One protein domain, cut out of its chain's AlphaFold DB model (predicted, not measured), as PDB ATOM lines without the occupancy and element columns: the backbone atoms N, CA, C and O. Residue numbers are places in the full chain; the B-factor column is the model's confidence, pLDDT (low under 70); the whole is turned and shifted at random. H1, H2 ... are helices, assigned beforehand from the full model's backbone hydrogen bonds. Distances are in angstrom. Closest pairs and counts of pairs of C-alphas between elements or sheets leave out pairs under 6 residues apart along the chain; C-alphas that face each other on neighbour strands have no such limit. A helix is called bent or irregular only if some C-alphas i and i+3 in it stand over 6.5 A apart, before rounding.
ATOM      1  N   TYR A   7      39.359 -23.212  12.267       86.62
ATOM      2  CA  TYR A   7      39.556 -21.799  12.599       86.62
ATOM      3  C   TYR A   7      39.585 -20.925  11.345       86.62
ATOM      4  O   TYR A   7      38.980 -19.857  11.324       86.62
ATOM      5  N   PHE A   8      40.231 -21.397  10.277       87.44
ATOM      6  CA  PHE A   8      40.289 -20.672   9.009       87.44
ATOM      7  C   PHE A   8      38.919 -20.636   8.317       87.44
ATOM      8  O   PHE A   8      38.490 -19.589   7.842       87.44
ATOM      9  N   ILE A   9      38.198 -21.762   8.313       85.00
ATOM     10  CA  ILE A   9      36.855 -21.850   7.718       85.00
ATOM     11  C   ILE A   9      35.866 -20.955   8.477       85.00
ATOM     12  O   ILE A   9      35.100 -20.227   7.850       85.00
ATOM     13  N   ALA A  10      35.901 -20.975   9.813       86.50
ATOM     14  CA  ALA A  10      35.054 -20.125  10.641       86.50
ATOM     15  C   ALA A  10      35.389 -18.639  10.459       86.50
ATOM     16  O   ALA A  10      34.476 -17.838  10.277       86.50
ATOM     17  N   ALA A  11      36.675 -18.273  10.434       87.56
ATOM     18  CA  ALA A  11      37.100 -16.892  10.215       87.56
ATOM     19  C   ALA A  11      36.573 -16.337   8.884       87.56
ATOM     20  O   ALA A  11      35.993 -15.257   8.863       87.56
ATOM     21  N   VAL A  12      36.698 -17.097   7.790       85.88
ATOM     22  CA  VAL A  12      36.181 -16.684   6.475       85.88
ATOM     23  C   VAL A  12      34.648 -16.638   6.459       85.88
ATOM     24  O   VAL A  12      34.077 -15.718   5.881       85.88
ATOM     25  N   ALA A  13      33.967 -17.585   7.111       84.81
ATOM     26  CA  ALA A  13      32.504 -17.607   7.166       84.81
ATOM     27  C   ALA A  13      31.916 -16.405   7.932       84.81
ATOM     28  O   ALA A  13      30.879 -15.878   7.538       84.81
ATOM     29  N   VAL A  14      32.582 -15.945   8.997       87.69
ATOM     30  CA  VAL A  14      32.113 -14.822   9.830       87.69
ATOM     31  C   VAL A  14      32.271 -13.466   9.136       87.69
ATOM     32  O   VAL A  14      31.524 -12.544   9.459       87.69
ATOM     33  N   ILE A  15      33.148 -13.337   8.130       87.69
ATOM     34  CA  ILE A  15      33.264 -12.104   7.327       87.69
ATOM     35  C   ILE A  15      31.899 -11.700   6.750       87.69
ATOM     36  O   ILE A  15      31.554 -10.524   6.795       87.69
ATOM     37  N   GLY A  16      31.074 -12.665   6.322       80.25
ATOM     38  CA  GLY A  16      29.710 -12.394   5.854       80.25
ATOM     39  C   GLY A  16      28.813 -11.723   6.905       80.25
ATOM     40  O   GLY A  16      28.016 -10.856   6.567       80.25
ATOM     41  N   GLY A  17      28.979 -12.051   8.191       81.38
ATOM     42  CA  GLY A  17      28.282 -11.358   9.281       81.38
ATOM     43  C   GLY A  17      28.800  -9.933   9.509       81.38
ATOM     44  O   GLY A  17      28.029  -9.042   9.855       81.38
ATOM     45  N   GLY A  18      30.092  -9.698   9.262       84.62
ATOM     46  CA  GLY A  18      30.685  -8.360   9.280       84.62
ATOM     47  C   GLY A  18      30.133  -7.445   8.183       84.62
ATOM     48  O   GLY A  18      29.883  -6.273   8.458       84.62
ATOM     49  N   LEU A  19      29.876  -7.976   6.981       84.00
ATOM     50  CA  LEU A  19      29.264  -7.218   5.877       84.00
ATOM     51  C   LEU A  19      27.885  -6.659   6.260       84.00
ATOM     52  O   LEU A  19      27.600  -5.498   5.990       84.00
ATOM     53  N   PHE A  20      27.069  -7.445   6.968       81.44
ATOM     54  CA  PHE A  20      25.757  -6.990   7.439       81.44
ATOM     55  C   PHE A  20      25.852  -5.764   8.364       81.44
ATOM     56  O   PHE A  20      25.113  -4.793   8.211       81.44
ATOM     57  N   GLY A  21      26.794  -5.780   9.315       85.19
ATOM     58  CA  GLY A  21      27.032  -4.635  10.197       85.19
ATOM     59  C   GLY A  21      27.621  -3.430   9.460       85.19
ATOM     60  O   GLY A  21      27.286  -2.285   9.775       85.19
ATOM     61  N   PHE A  22      28.466  -3.686   8.459       88.12
ATOM     62  CA  PHE A  22      29.062  -2.646   7.632       88.12
ATOM     63  C   PHE A  22      27.998  -1.827   6.889       88.12
ATOM     64  O   PHE A  22      28.040  -0.604   6.996       88.12
ATOM     65  N   ASP A  23      27.009  -2.452   6.242       86.25
ATOM     66  CA  ASP A  23      25.956  -1.728   5.503       86.25
ATOM     67  C   ASP A  23      25.084  -0.837   6.391       86.25
ATOM     68  O   ASP A  23      24.785   0.307   6.040       86.25
ATOM     69  N   ILE A  24      24.714  -1.322   7.578       85.88
ATOM     70  CA  ILE A  24      23.926  -0.525   8.527       85.88
ATOM     71  C   ILE A  24      24.741   0.691   8.982       85.88
ATOM     72  O   ILE A  24      24.236   1.818   9.020       85.88
ATOM     73  N   SER A  25      26.020   0.475   9.303       89.12
ATOM     74  CA  SER A  25      26.903   1.548   9.758       89.12
ATOM     75  C   SER A  25      27.205   2.568   8.654       89.12
ATOM     76  O   SER A  25      27.133   3.773   8.901       89.12
ATOM     77  N   SER A  26      27.463   2.118   7.423       89.56
ATOM     78  CA  SER A  26      27.810   2.982   6.294       89.56
ATOM     79  C   SER A  26      26.630   3.868   5.896       89.56
ATOM     80  O   SER A  26      26.795   5.077   5.724       89.56
ATOM     81  N   MET A  27      25.417   3.316   5.864       88.25
ATOM     82  CA  MET A  27      24.212   4.082   5.561       88.25
ATOM     83  C   MET A  27      23.879   5.092   6.652       88.25
ATOM     84  O   MET A  27      23.548   6.235   6.338       88.25
ATOM     85  N   SER A  28      24.059   4.734   7.928       86.62
ATOM     86  CA  SER A  28      23.876   5.685   9.032       86.62
ATOM     87  C   SER A  28      24.798   6.909   8.928       86.62
ATOM     88  O   SER A  28      24.380   8.019   9.257       86.62
ATOM     89  N   ALA A  29      26.013   6.735   8.393       89.44
ATOM     90  CA  ALA A  29      26.942   7.832   8.140       89.44
ATOM     91  C   ALA A  29      26.541   8.666   6.907       89.44
ATOM     92  O   ALA A  29      26.582   9.895   6.953       89.44
ATOM     93  N   ILE A  30      26.116   8.018   5.816       89.19
ATOM     94  CA  ILE A  30      25.769   8.687   4.549       89.19
ATOM     95  C   ILE A  30      24.502   9.543   4.681       89.19
ATOM     96  O   ILE A  30      24.464  10.649   4.143       89.19
ATOM     97  N   LEU A  31      23.497   9.091   5.438       86.50
ATOM     98  CA  LEU A  31      22.233   9.814   5.655       86.50
ATOM     99  C   LEU A  31      22.426  11.235   6.229       86.50
ATOM    100  O   LEU A  31      21.587  12.115   6.019       86.50
ATOM    101  N   GLY A  32      23.520  11.465   6.961       84.81
ATOM    102  CA  GLY A  32      23.866  12.769   7.531       84.81
ATOM    103  C   GLY A  32      24.598  13.713   6.574       84.81
ATOM    104  O   GLY A  32      24.686  14.903   6.862       84.81
ATOM    105  N   THR A  33      25.114  13.212   5.449       89.00
ATOM    106  CA  THR A  33      25.945  14.003   4.528       89.00
ATOM    107  C   THR A  33      25.119  14.986   3.704       89.00
ATOM    108  O   THR A  33      24.016  14.673   3.254       89.00
ATOM    109  N   GLU A  34      25.668  16.177   3.463       86.94
ATOM    110  CA  GLU A  34      25.017  17.207   2.646       86.94
ATOM    111  C   GLU A  34      24.763  16.700   1.219       86.94
ATOM    112  O   GLU A  34      23.683  16.887   0.668       86.94
ATOM    113  N   GLN A  35      25.707  15.941   0.662       87.44
ATOM    114  CA  GLN A  35      25.629  15.352  -0.672       87.44
ATOM    115  C   GLN A  35      24.410  14.433  -0.826       87.44
ATOM    116  O   GLN A  35      23.673  14.550  -1.805       87.44
ATOM    117  N   TYR A  36      24.167  13.548   0.147       88.38
ATOM    118  CA  TYR A  36      22.991  12.676   0.146       88.38
ATOM    119  C   TYR A  36      21.698  13.490   0.242       88.38
ATOM    120  O   TYR A  36      20.749  13.257  -0.512       88.38
ATOM    121  N   ARG A  37      21.670  14.481   1.142       86.75
ATOM    122  CA  ARG A  37      20.492  15.323   1.365       86.75
ATOM    123  C   ARG A  37      20.160  16.186   0.152       86.75
ATOM    124  O   ARG A  37      18.986  16.375  -0.137       86.75
ATOM    125  N   CYS A  38      21.161  16.683  -0.569       87.25
ATOM    126  CA  CYS A  38      20.955  17.453  -1.793       87.25
ATOM    127  C   CYS A  38      20.539  16.572  -2.971       87.25
ATOM    128  O   CYS A  38      19.741  16.998  -3.803       87.25
ATOM    129  N   TYR A  39      21.068  15.347  -3.055       87.00
ATOM    130  CA  TYR A  39      20.721  14.418  -4.128       87.00
ATOM    131  C   TYR A  39      19.274  13.921  -4.012       87.00
ATOM    132  O   TYR A  39      18.551  13.884  -5.005       87.00
ATOM    133  N   PHE A  40      18.835  13.574  -2.799       86.44
ATOM    134  CA  PHE A  40      17.484  13.077  -2.521       86.44
ATOM    135  C   PHE A  40      16.549  14.153  -1.953       86.44
ATOM    136  O   PHE A  40      15.615  13.826  -1.220       86.44
ATOM    137  N   ASP A  41      16.783  15.430  -2.261       88.31
ATOM    138  CA  ASP A  41      15.946  16.514  -1.750       88.31
ATOM    139  C   ASP A  41      14.526  16.432  -2.329       88.31
ATOM    140  O   ASP A  41      14.313  16.510  -3.540       88.31
ATOM    141  N   GLN A  42      13.543  16.244  -1.451       85.00
ATOM    142  CA  GLN A  42      12.125  16.142  -1.814       85.00
ATOM    143  C   GLN A  42      11.331  17.407  -1.466       85.00
ATOM    144  O   GLN A  42      10.103  17.427  -1.611       85.00
ATOM    145  N   TYR A  43      12.010  18.442  -0.976       83.12
ATOM    146  CA  TYR A  43      11.408  19.710  -0.597       83.12
ATOM    147  C   TYR A  43      11.506  20.746  -1.729       83.12
ATOM    148  O   TYR A  43      12.361  20.634  -2.609       83.12
ATOM    149  N   PRO A  44      10.616  21.756  -1.757       80.56
ATOM    150  CA  PRO A  44      10.731  22.847  -2.718       80.56
ATOM    151  C   PRO A  44      12.051  23.603  -2.518       80.56
ATOM    152  O   PRO A  44      12.436  23.911  -1.388       80.56
ATOM    153  N   LYS A  45      12.733  23.907  -3.631       76.25
ATOM    154  CA  LYS A  45      13.968  24.699  -3.628       76.25
ATOM    155  C   LYS A  45      13.636  26.144  -3.272       76.25
ATOM    156  O   LYS A  45      13.113  26.884  -4.101       76.25
ATOM    157  N   GLU A  46      13.947  26.530  -2.043       75.31
ATOM    158  CA  GLU A  46      13.762  27.888  -1.534       75.31
ATOM    159  C   GLU A  46      15.127  28.580  -1.359       75.31
ATOM    160  O   GLU A  46      16.096  27.928  -0.955       75.31
ATOM    161  N   PRO A  47      15.248  29.888  -1.659       70.19
ATOM    162  CA  PRO A  47      16.492  30.622  -1.446       70.19
ATOM    163  C   PRO A  47      16.886  30.615   0.038       70.19
ATOM    164  O   PRO A  47      16.110  31.052   0.883       70.19
ATOM    165  N   GLY A  48      18.100  30.151   0.353       71.75
ATOM    166  CA  GLY A  48      18.635  30.131   1.723       71.75
ATOM    167  C   GLY A  48      18.281  28.891   2.552       71.75
ATOM    168  O   GLY A  48      18.569  28.867   3.745       71.75
ATOM    169  N   ARG A  49      17.671  27.869   1.942       72.56
ATOM    170  CA  ARG A  49      17.388  26.592   2.599       72.56
ATOM    171  C   ARG A  49      18.499  25.575   2.329       72.56
ATOM    172  O   ARG A  49      18.760  25.247   1.173       72.56
ATOM    173  N   ASP A  50      19.080  25.034   3.397       75.38
ATOM    174  CA  ASP A  50      19.968  23.870   3.321       75.38
ATOM    175  C   ASP A  50      19.201  22.638   2.822       75.38
ATOM    176  O   ASP A  50      18.009  22.468   3.104       75.38
ATOM    177  N   CYS A  51      19.886  21.756   2.093       81.44
ATOM    178  CA  CYS A  51      19.286  20.558   1.514       81.44
ATOM    179  C   CYS A  51      18.537  19.724   2.570       81.44
ATOM    180  O   CYS A  51      19.123  19.202   3.525       81.44
ATOM    181  N   GLY A  52      17.217  19.592   2.393       80.38
ATOM    182  CA  GLY A  52      16.334  18.965   3.379       80.38
ATOM    183  C   GLY A  52      16.448  17.442   3.415       80.38
ATOM    184  O   GLY A  52      16.219  16.836   4.465       80.38
ATOM    185  N   GLY A  53      16.856  16.838   2.297       87.25
ATOM    186  CA  GLY A  53      16.888  15.391   2.117       87.25
ATOM    187  C   GLY A  53      15.515  14.795   1.804       87.25
ATOM    188  O   GLY A  53      14.561  15.520   1.494       87.25
ATOM    189  N   PRO A  54      15.401  13.458   1.868       88.50
ATOM    190  CA  PRO A  54      14.132  12.777   1.667       88.50
ATOM    191  C   PRO A  54      13.136  13.120   2.785       88.50
ATOM    192  O   PRO A  54      13.508  13.437   3.916       88.50
ATOM    193  N   LYS A  55      11.838  13.030   2.482       89.00
ATOM    194  CA  LYS A  55      10.769  13.146   3.479       89.00
ATOM    195  C   LYS A  55      10.923  12.052   4.548       89.00
ATOM    196  O   LYS A  55      11.366  10.952   4.209       89.00
ATOM    197  N   PRO A  56      10.492  12.301   5.800       87.50
ATOM    198  CA  PRO A  56      10.603  11.333   6.891       87.50
ATOM    199  C   PRO A  56      10.019   9.955   6.560       87.50
ATOM    200  O   PRO A  56      10.629   8.944   6.895       87.50
ATOM    201  N   ASP A  57       8.898   9.902   5.833       90.12
ATOM    202  CA  ASP A  57       8.263   8.641   5.427       90.12
ATOM    203  C   ASP A  57       9.156   7.822   4.482       90.12
ATOM    204  O   ASP A  57       9.307   6.610   4.632       90.12
ATOM    205  N   VAL A  58       9.798   8.495   3.521       89.69
ATOM    206  CA  VAL A  58      10.686   7.860   2.538       89.69
ATOM    207  C   VAL A  58      11.993   7.440   3.202       89.69
ATOM    208  O   VAL A  58      12.450   6.321   2.991       89.69
ATOM    209  N   GLN A  59      12.570   8.289   4.055       89.19
ATOM    210  CA  GLN A  59      13.770   7.957   4.827       89.19
ATOM    211  C   GLN A  59      13.533   6.779   5.787       89.19
ATOM    212  O   GLN A  59      14.381   5.890   5.915       89.19
ATOM    213  N   GLY A  60      12.360   6.754   6.424       90.06
ATOM    214  CA  GLY A  60      11.895   5.644   7.246       90.06
ATOM    215  C   GLY A  60      11.776   4.363   6.427       90.06
ATOM    216  O   GLY A  60      12.295   3.332   6.844       90.06
ATOM    217  N   GLY A  61      11.194   4.440   5.227       90.88
ATOM    218  CA  GLY A  61      11.119   3.324   4.283       90.88
ATOM    219  C   GLY A  61      12.489   2.791   3.851       90.88
ATOM    220  O   GLY A  61      12.707   1.582   3.886       90.88
ATOM    221  N   ILE A  62      13.436   3.674   3.512       88.12
ATOM    222  CA  ILE A  62      14.815   3.296   3.152       88.12
ATOM    223  C   ILE A  62      15.474   2.539   4.308       88.12
ATOM    224  O   ILE A  62      16.007   1.449   4.110       88.12
ATOM    225  N   THR A  63      15.381   3.066   5.528       88.38
ATOM    226  CA  THR A  63      15.983   2.430   6.711       88.38
ATOM    227  C   THR A  63      15.292   1.104   7.055       88.38
ATOM    228  O   THR A  63      15.950   0.101   7.329       88.38
ATOM    229  N   ALA A  64      13.960   1.062   6.994       91.00
ATOM    230  CA  ALA A  64      13.173  -0.133   7.282       91.00
ATOM    231  C   ALA A  64      13.387  -1.248   6.248       91.00
ATOM    232  O   ALA A  64      13.322  -2.427   6.599       91.00
ATOM    233  N   SER A  65      13.690  -0.896   4.992       91.12
ATOM    234  CA  SER A  65      13.951  -1.870   3.927       91.12
ATOM    235  C   SER A  65      15.126  -2.804   4.252       91.12
ATOM    236  O   SER A  65      15.063  -3.989   3.925       91.12
ATOM    237  N   MET A  66      16.138  -2.325   4.987       87.81
ATOM    238  CA  MET A  66      17.306  -3.123   5.395       87.81
ATOM    239  C   MET A  66      16.924  -4.240   6.373       87.81
ATOM    240  O   MET A  66      17.297  -5.406   6.203       87.81
ATOM    241  N   ALA A  67      16.122  -3.903   7.387       88.75
ATOM    242  CA  ALA A  67      15.613  -4.880   8.344       88.75
ATOM    243  C   ALA A  67      14.588  -5.827   7.692       88.75
ATOM    244  O   ALA A  67      14.616  -7.032   7.940       88.75
ATOM    245  N   GLY A  68      13.729  -5.302   6.812       91.38
ATOM    246  CA  GLY A  68      12.738  -6.086   6.071       91.38
ATOM    247  C   GLY A  68      13.366  -7.128   5.144       91.38
ATOM    248  O   GLY A  68      12.943  -8.284   5.143       91.38
ATOM    249  N   GLY A  69      14.419  -6.755   4.410       90.69
ATOM    250  CA  GLY A  69      15.182  -7.685   3.574       90.69
ATOM    251  C   GLY A  69      15.839  -8.795   4.393       90.69
ATOM    252  O   GLY A  69      15.768  -9.963   4.018       90.69
ATOM    253  N   SER A  70      16.390  -8.455   5.559       89.25
ATOM    254  CA  SER A  70      17.012  -9.426   6.473       89.25
ATOM    255  C   SER A  70      16.000 -10.407   7.060       89.25
ATOM    256  O   SER A  70      16.274 -11.601   7.154       89.25
ATOM    257  N   TRP A  71      14.810  -9.921   7.414       91.94
ATOM    258  CA  TRP A  71      13.704 -10.757   7.873       91.94
ATOM    259  C   TRP A  71      13.268 -11.758   6.796       91.94
ATOM    260  O   TRP A  71      13.183 -12.957   7.065       91.94
ATOM    261  N   LEU A  72      13.064 -11.293   5.558       92.12
ATOM    262  CA  LEU A  72      12.680 -12.162   4.446       92.12
ATOM    263  C   LEU A  72      13.797 -13.156   4.094       92.12
ATOM    264  O   LEU A  72      13.542 -14.347   3.910       92.12
ATOM    265  N   GLY A  73      15.042 -12.680   4.045       89.88
ATOM    266  CA  GLY A  73      16.220 -13.505   3.807       89.88
ATOM    267  C   GLY A  73      16.367 -14.600   4.860       89.88
ATOM    268  O   GLY A  73      16.606 -15.751   4.505       89.88
ATOM    269  N   ALA A  74      16.133 -14.287   6.137       89.81
ATOM    270  CA  ALA A  74      16.160 -15.270   7.216       89.81
ATOM    271  C   ALA A  74      15.099 -16.366   7.025       89.81
ATOM    272  O   ALA A  74      15.426 -17.545   7.171       89.81
ATOM    273  N   LEU A  75      13.874 -16.007   6.618       91.88
ATOM    274  CA  LEU A  75      12.798 -16.970   6.348       91.88
ATOM    275  C   LEU A  75      13.135 -17.937   5.202       91.88
ATOM    276  O   LEU A  75      12.823 -19.123   5.281       91.88
ATOM    277  N   VAL A  76      13.787 -17.449   4.144       89.81
ATOM    278  CA  VAL A  76      14.128 -18.257   2.958       89.81
ATOM    279  C   VAL A  76      15.468 -18.995   3.124       89.81
ATOM    280  O   VAL A  76      15.697 -20.023   2.483       89.81
ATOM    281  N   SER A  77      16.346 -18.523   4.016       87.06
ATOM    282  CA  SER A  77      17.713 -19.037   4.182       87.06
ATOM    283  C   SER A  77      17.785 -20.522   4.539       87.06
ATOM    284  O   SER A  77      18.695 -21.210   4.070       87.06
ATOM    285  N   GLY A  78      16.827 -21.027   5.327       86.50
ATOM    286  CA  GLY A  78      16.751 -22.437   5.710       86.50
ATOM    287  C   GLY A  78      16.532 -23.330   4.492       86.50
ATOM    288  O   GLY A  78      17.370 -24.175   4.183       86.50
ATOM    289  N   PHE A  79      15.481 -23.048   3.720       88.38
ATOM    290  CA  PHE A  79      15.160 -23.789   2.497       88.38
ATOM    291  C   PHE A  79      16.296 -23.741   1.467       88.38
ATOM    292  O   PHE A  79      16.639 -24.757   0.863       88.38
ATOM    293  N   LEU A  80      16.918 -22.570   1.288       85.50
ATOM    294  CA  LEU A  80      18.037 -22.405   0.359       85.50
ATOM    295  C   LEU A  80      19.272 -23.207   0.803       85.50
ATOM    296  O   LEU A  80      19.951 -23.823  -0.022       85.50
ATOM    297  N   SER A  81      19.556 -23.215   2.107       88.12
ATOM    298  CA  SER A  81      20.688 -23.945   2.685       88.12
ATOM    299  C   SER A  81      20.503 -25.456   2.610       88.12
ATOM    300  O   SER A  81      21.482 -26.163   2.358       88.12
ATOM    301  N   ASP A  82      19.271 -25.935   2.774       88.38
ATOM    302  CA  ASP A  82      18.933 -27.355   2.679       88.38
ATOM    303  C   ASP A  82      18.996 -27.859   1.233       88.38
ATOM    304  O   ASP A  82      19.476 -28.964   0.982       88.38
ATOM    305  N   TRP A  83      18.591 -27.036   0.259       87.50
ATOM    306  CA  TRP A  83      18.622 -27.419  -1.155       87.50
ATOM    307  C   TRP A  83      20.023 -27.333  -1.782       87.50
ATOM    308  O   TRP A  83      20.448 -28.236  -2.502       87.50
ATOM    309  N   MET A  84      20.768 -26.254  -1.519       85.06
ATOM    310  CA  MET A  84      22.055 -25.986  -2.184       85.06
ATOM    311  C   MET A  84      23.279 -26.414  -1.368       85.06
ATOM    312  O   MET A  84      24.392 -26.474  -1.906       85.06
ATOM    313  N   GLY A  85      23.099 -26.693  -0.077       86.12
ATOM    314  CA  GLY A  85      24.176 -26.913   0.883       86.12
ATOM    315  C   GLY A  85      24.859 -25.613   1.336       86.12
ATOM    316  O   GLY A  85      24.923 -24.615   0.614       86.12
ATOM    317  N   ARG A  86      25.454 -25.635   2.539       84.62
ATOM    318  CA  ARG A  86      26.006 -24.441   3.222       84.62
ATOM    319  C   ARG A  86      27.033 -23.650   2.404       84.62
ATOM    320  O   ARG A  86      26.965 -22.428   2.359       84.62
ATOM    321  N   LYS A  87      27.975 -24.321   1.729       83.81
ATOM    322  CA  LYS A  87      29.025 -23.637   0.945       83.81
ATOM    323  C   LYS A  87      28.434 -22.814  -0.203       83.81
ATOM    324  O   LYS A  87      28.842 -21.676  -0.409       83.81
ATOM    325  N   ARG A  88      27.495 -23.391  -0.959       86.12
ATOM    326  CA  ARG A  88      26.870 -22.715  -2.106       86.12
ATOM    327  C   ARG A  88      25.869 -21.657  -1.655       86.12
ATOM    328  O   ARG A  88      25.782 -20.627  -2.306       86.12
ATOM    329  N   ALA A  89      25.185 -21.873  -0.530       87.12
ATOM    330  CA  ALA A  89      24.322 -20.866   0.081       87.12
ATOM    331  C   ALA A  89      25.108 -19.603   0.477       87.12
ATOM    332  O   ALA A  89      24.694 -18.503   0.128       87.12
ATOM    333  N   ILE A  90      26.287 -19.752   1.100       86.31
ATOM    334  CA  ILE A  90      27.169 -18.612   1.416       86.31
ATOM    335  C   ILE A  90      27.634 -17.901   0.136       86.31
ATOM    336  O   ILE A  90      27.620 -16.676   0.074       86.31
ATOM    337  N   MET A  91      28.008 -18.651  -0.907       87.44
ATOM    338  CA  MET A  91      28.417 -18.066  -2.193       87.44
ATOM    339  C   MET A  91      27.279 -17.307  -2.885       87.44
ATOM    340  O   MET A  91      27.516 -16.238  -3.428       87.44
ATOM    341  N   ALA A  92      26.052 -17.830  -2.849       86.38
ATOM    342  CA  ALA A  92      24.885 -17.139  -3.389       86.38
ATOM    343  C   ALA A  92      24.550 -15.875  -2.586       86.38
ATOM    344  O   ALA A  92      24.245 -14.846  -3.180       86.38
ATOM    345  N   GLY A  93      24.689 -15.927  -1.257       84.75
ATOM    346  CA  GLY A  93      24.577 -14.750  -0.397       84.75
ATOM    347  C   GLY A  93      25.570 -13.649  -0.777       84.75
ATOM    348  O   GLY A  93      25.188 -12.493  -0.829       84.75
ATOM    349  N   ALA A  94      26.807 -14.004  -1.138       84.62
ATOM    350  CA  ALA A  94      27.812 -13.038  -1.591       84.62
ATOM    351  C   ALA A  94      27.540 -12.437  -2.987       84.62
ATOM    352  O   ALA A  94      28.123 -11.412  -3.317       84.62
ATOM    353  N   VAL A  95      26.704 -13.074  -3.817       85.12
ATOM    354  CA  VAL A  95      26.301 -12.543  -5.137       85.12
ATOM    355  C   VAL A  95      25.113 -11.590  -5.022       85.12
ATOM    356  O   VAL A  95      24.998 -10.665  -5.817       85.12
ATOM    357  N   ILE A  96      24.204 -11.869  -4.087       82.44
ATOM    358  CA  ILE A  96      22.977 -11.093  -3.866       82.44
ATOM    359  C   ILE A  96      23.217  -9.918  -2.908       82.44
ATOM    360  O   ILE A  96      22.387  -9.012  -2.873       82.44
ATOM    361  N   TRP A  97      24.316  -9.956  -2.147       68.75
ATOM    362  CA  TRP A  97      24.789  -8.819  -1.361       68.75
ATOM    363  C   TRP A  97      24.887  -7.554  -2.220       68.75
ATOM    364  O   TRP A  97      25.508  -7.627  -3.307       68.75
TER     365      TRP A  97
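AT A GLANCE: This is residues 7 to 97 of the 97 residues of the protein "High-affinity glucose transporter" of Coccidioides immitis RMSCC 3703 (UniProt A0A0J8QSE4). Two long helices, H1 and H3, run side by side in opposite directions as a loosely joined rod; at one end the short helix H4 folds back from H3 to make a hairpin with it and comes near H1. At the other end lie the short helix H2 and a long loop, residues 40 to 55, which makes the tip of the rod, while residues 7 to 12 of H1 stick out at the end where H4 lies. The printed part has 91 residues with four named helices, in the order H1, H2, H3, H4, and no named strand; the class is all helix. The whole is only just loose, close to extended, with a radius of gyration of the C-alphas of 18.2 A and spans of 58 by 26 by 16 A.

IN THESE COORDINATES: Find C-alpha 7 at (39.556, -21.799, 12.599), where H1 begins; it covers residues 7 to 30, 34.4 A from first to last C-alpha. Look near residue 19 for a kink of 29 degrees. H1 is neither bent nor irregular, but only just: C-alphas 13 and 16 are 6.1 A apart. Next comes H2, residues 34 to 39, 8.5 A long. Then find C-alpha 56 at (10.603, 11.333, 6.891), where H3 begins; it runs through residue 84 over 40.1 A. H3 is only just irregular, with C-alphas 75 and 78 at 6.8 A, and has a kink of 45 degrees near residue 78. H4, residues 86 to 96, is 15.4 A long and ends at C-alpha 96, (22.977, -11.093, -3.866).

HOW THE PARTS SIT: Start at H1, which touches no helix. It is close to but not clearly touching H3, at a shallow tilt of 18 degrees, opposite ways; their closest C-alphas, of Ile 24 and Met 66, are 7.8 A apart. H1 is also close to but not clearly touching H4, at a shallow tilt of 24 degrees, the same way, with the closest C-alphas, of Gly 16 and Ala 94, 7.7 A apart. Toward H2 it is close but not clearly touching, about perpendicular at 81 degrees, and the closest C-alphas, of Ile 30 and Tyr 36, are 6.6 A apart. H2 is apart from H3 and from H4. H3 and H4 touch as a helical hairpin, opposite ways at a shallow tilt of 29 degrees, H3 with residues 77 to 81 alone; the closest C-alphas, of Ser 81 and Ala 89, are 5.4 A apart. In H2 and H4 every O i to N i+4 pair is within hydrogen-bond range; in H1 14 of 20 are, and in H3 21 of 25.

THE WHOLE: Look for the two C-alphas farthest apart, those of Tyr 7 and Pro 47, at 59.0 A. The printed part has no cut and ends at residue 97, the chain's last. The link from H2 to H3, 16 residues, is long; those from H1 to H2 and from H3 to H4 are tight. The mean pLDDT of the printed part is 86.0, and residue 97 alone is under 70.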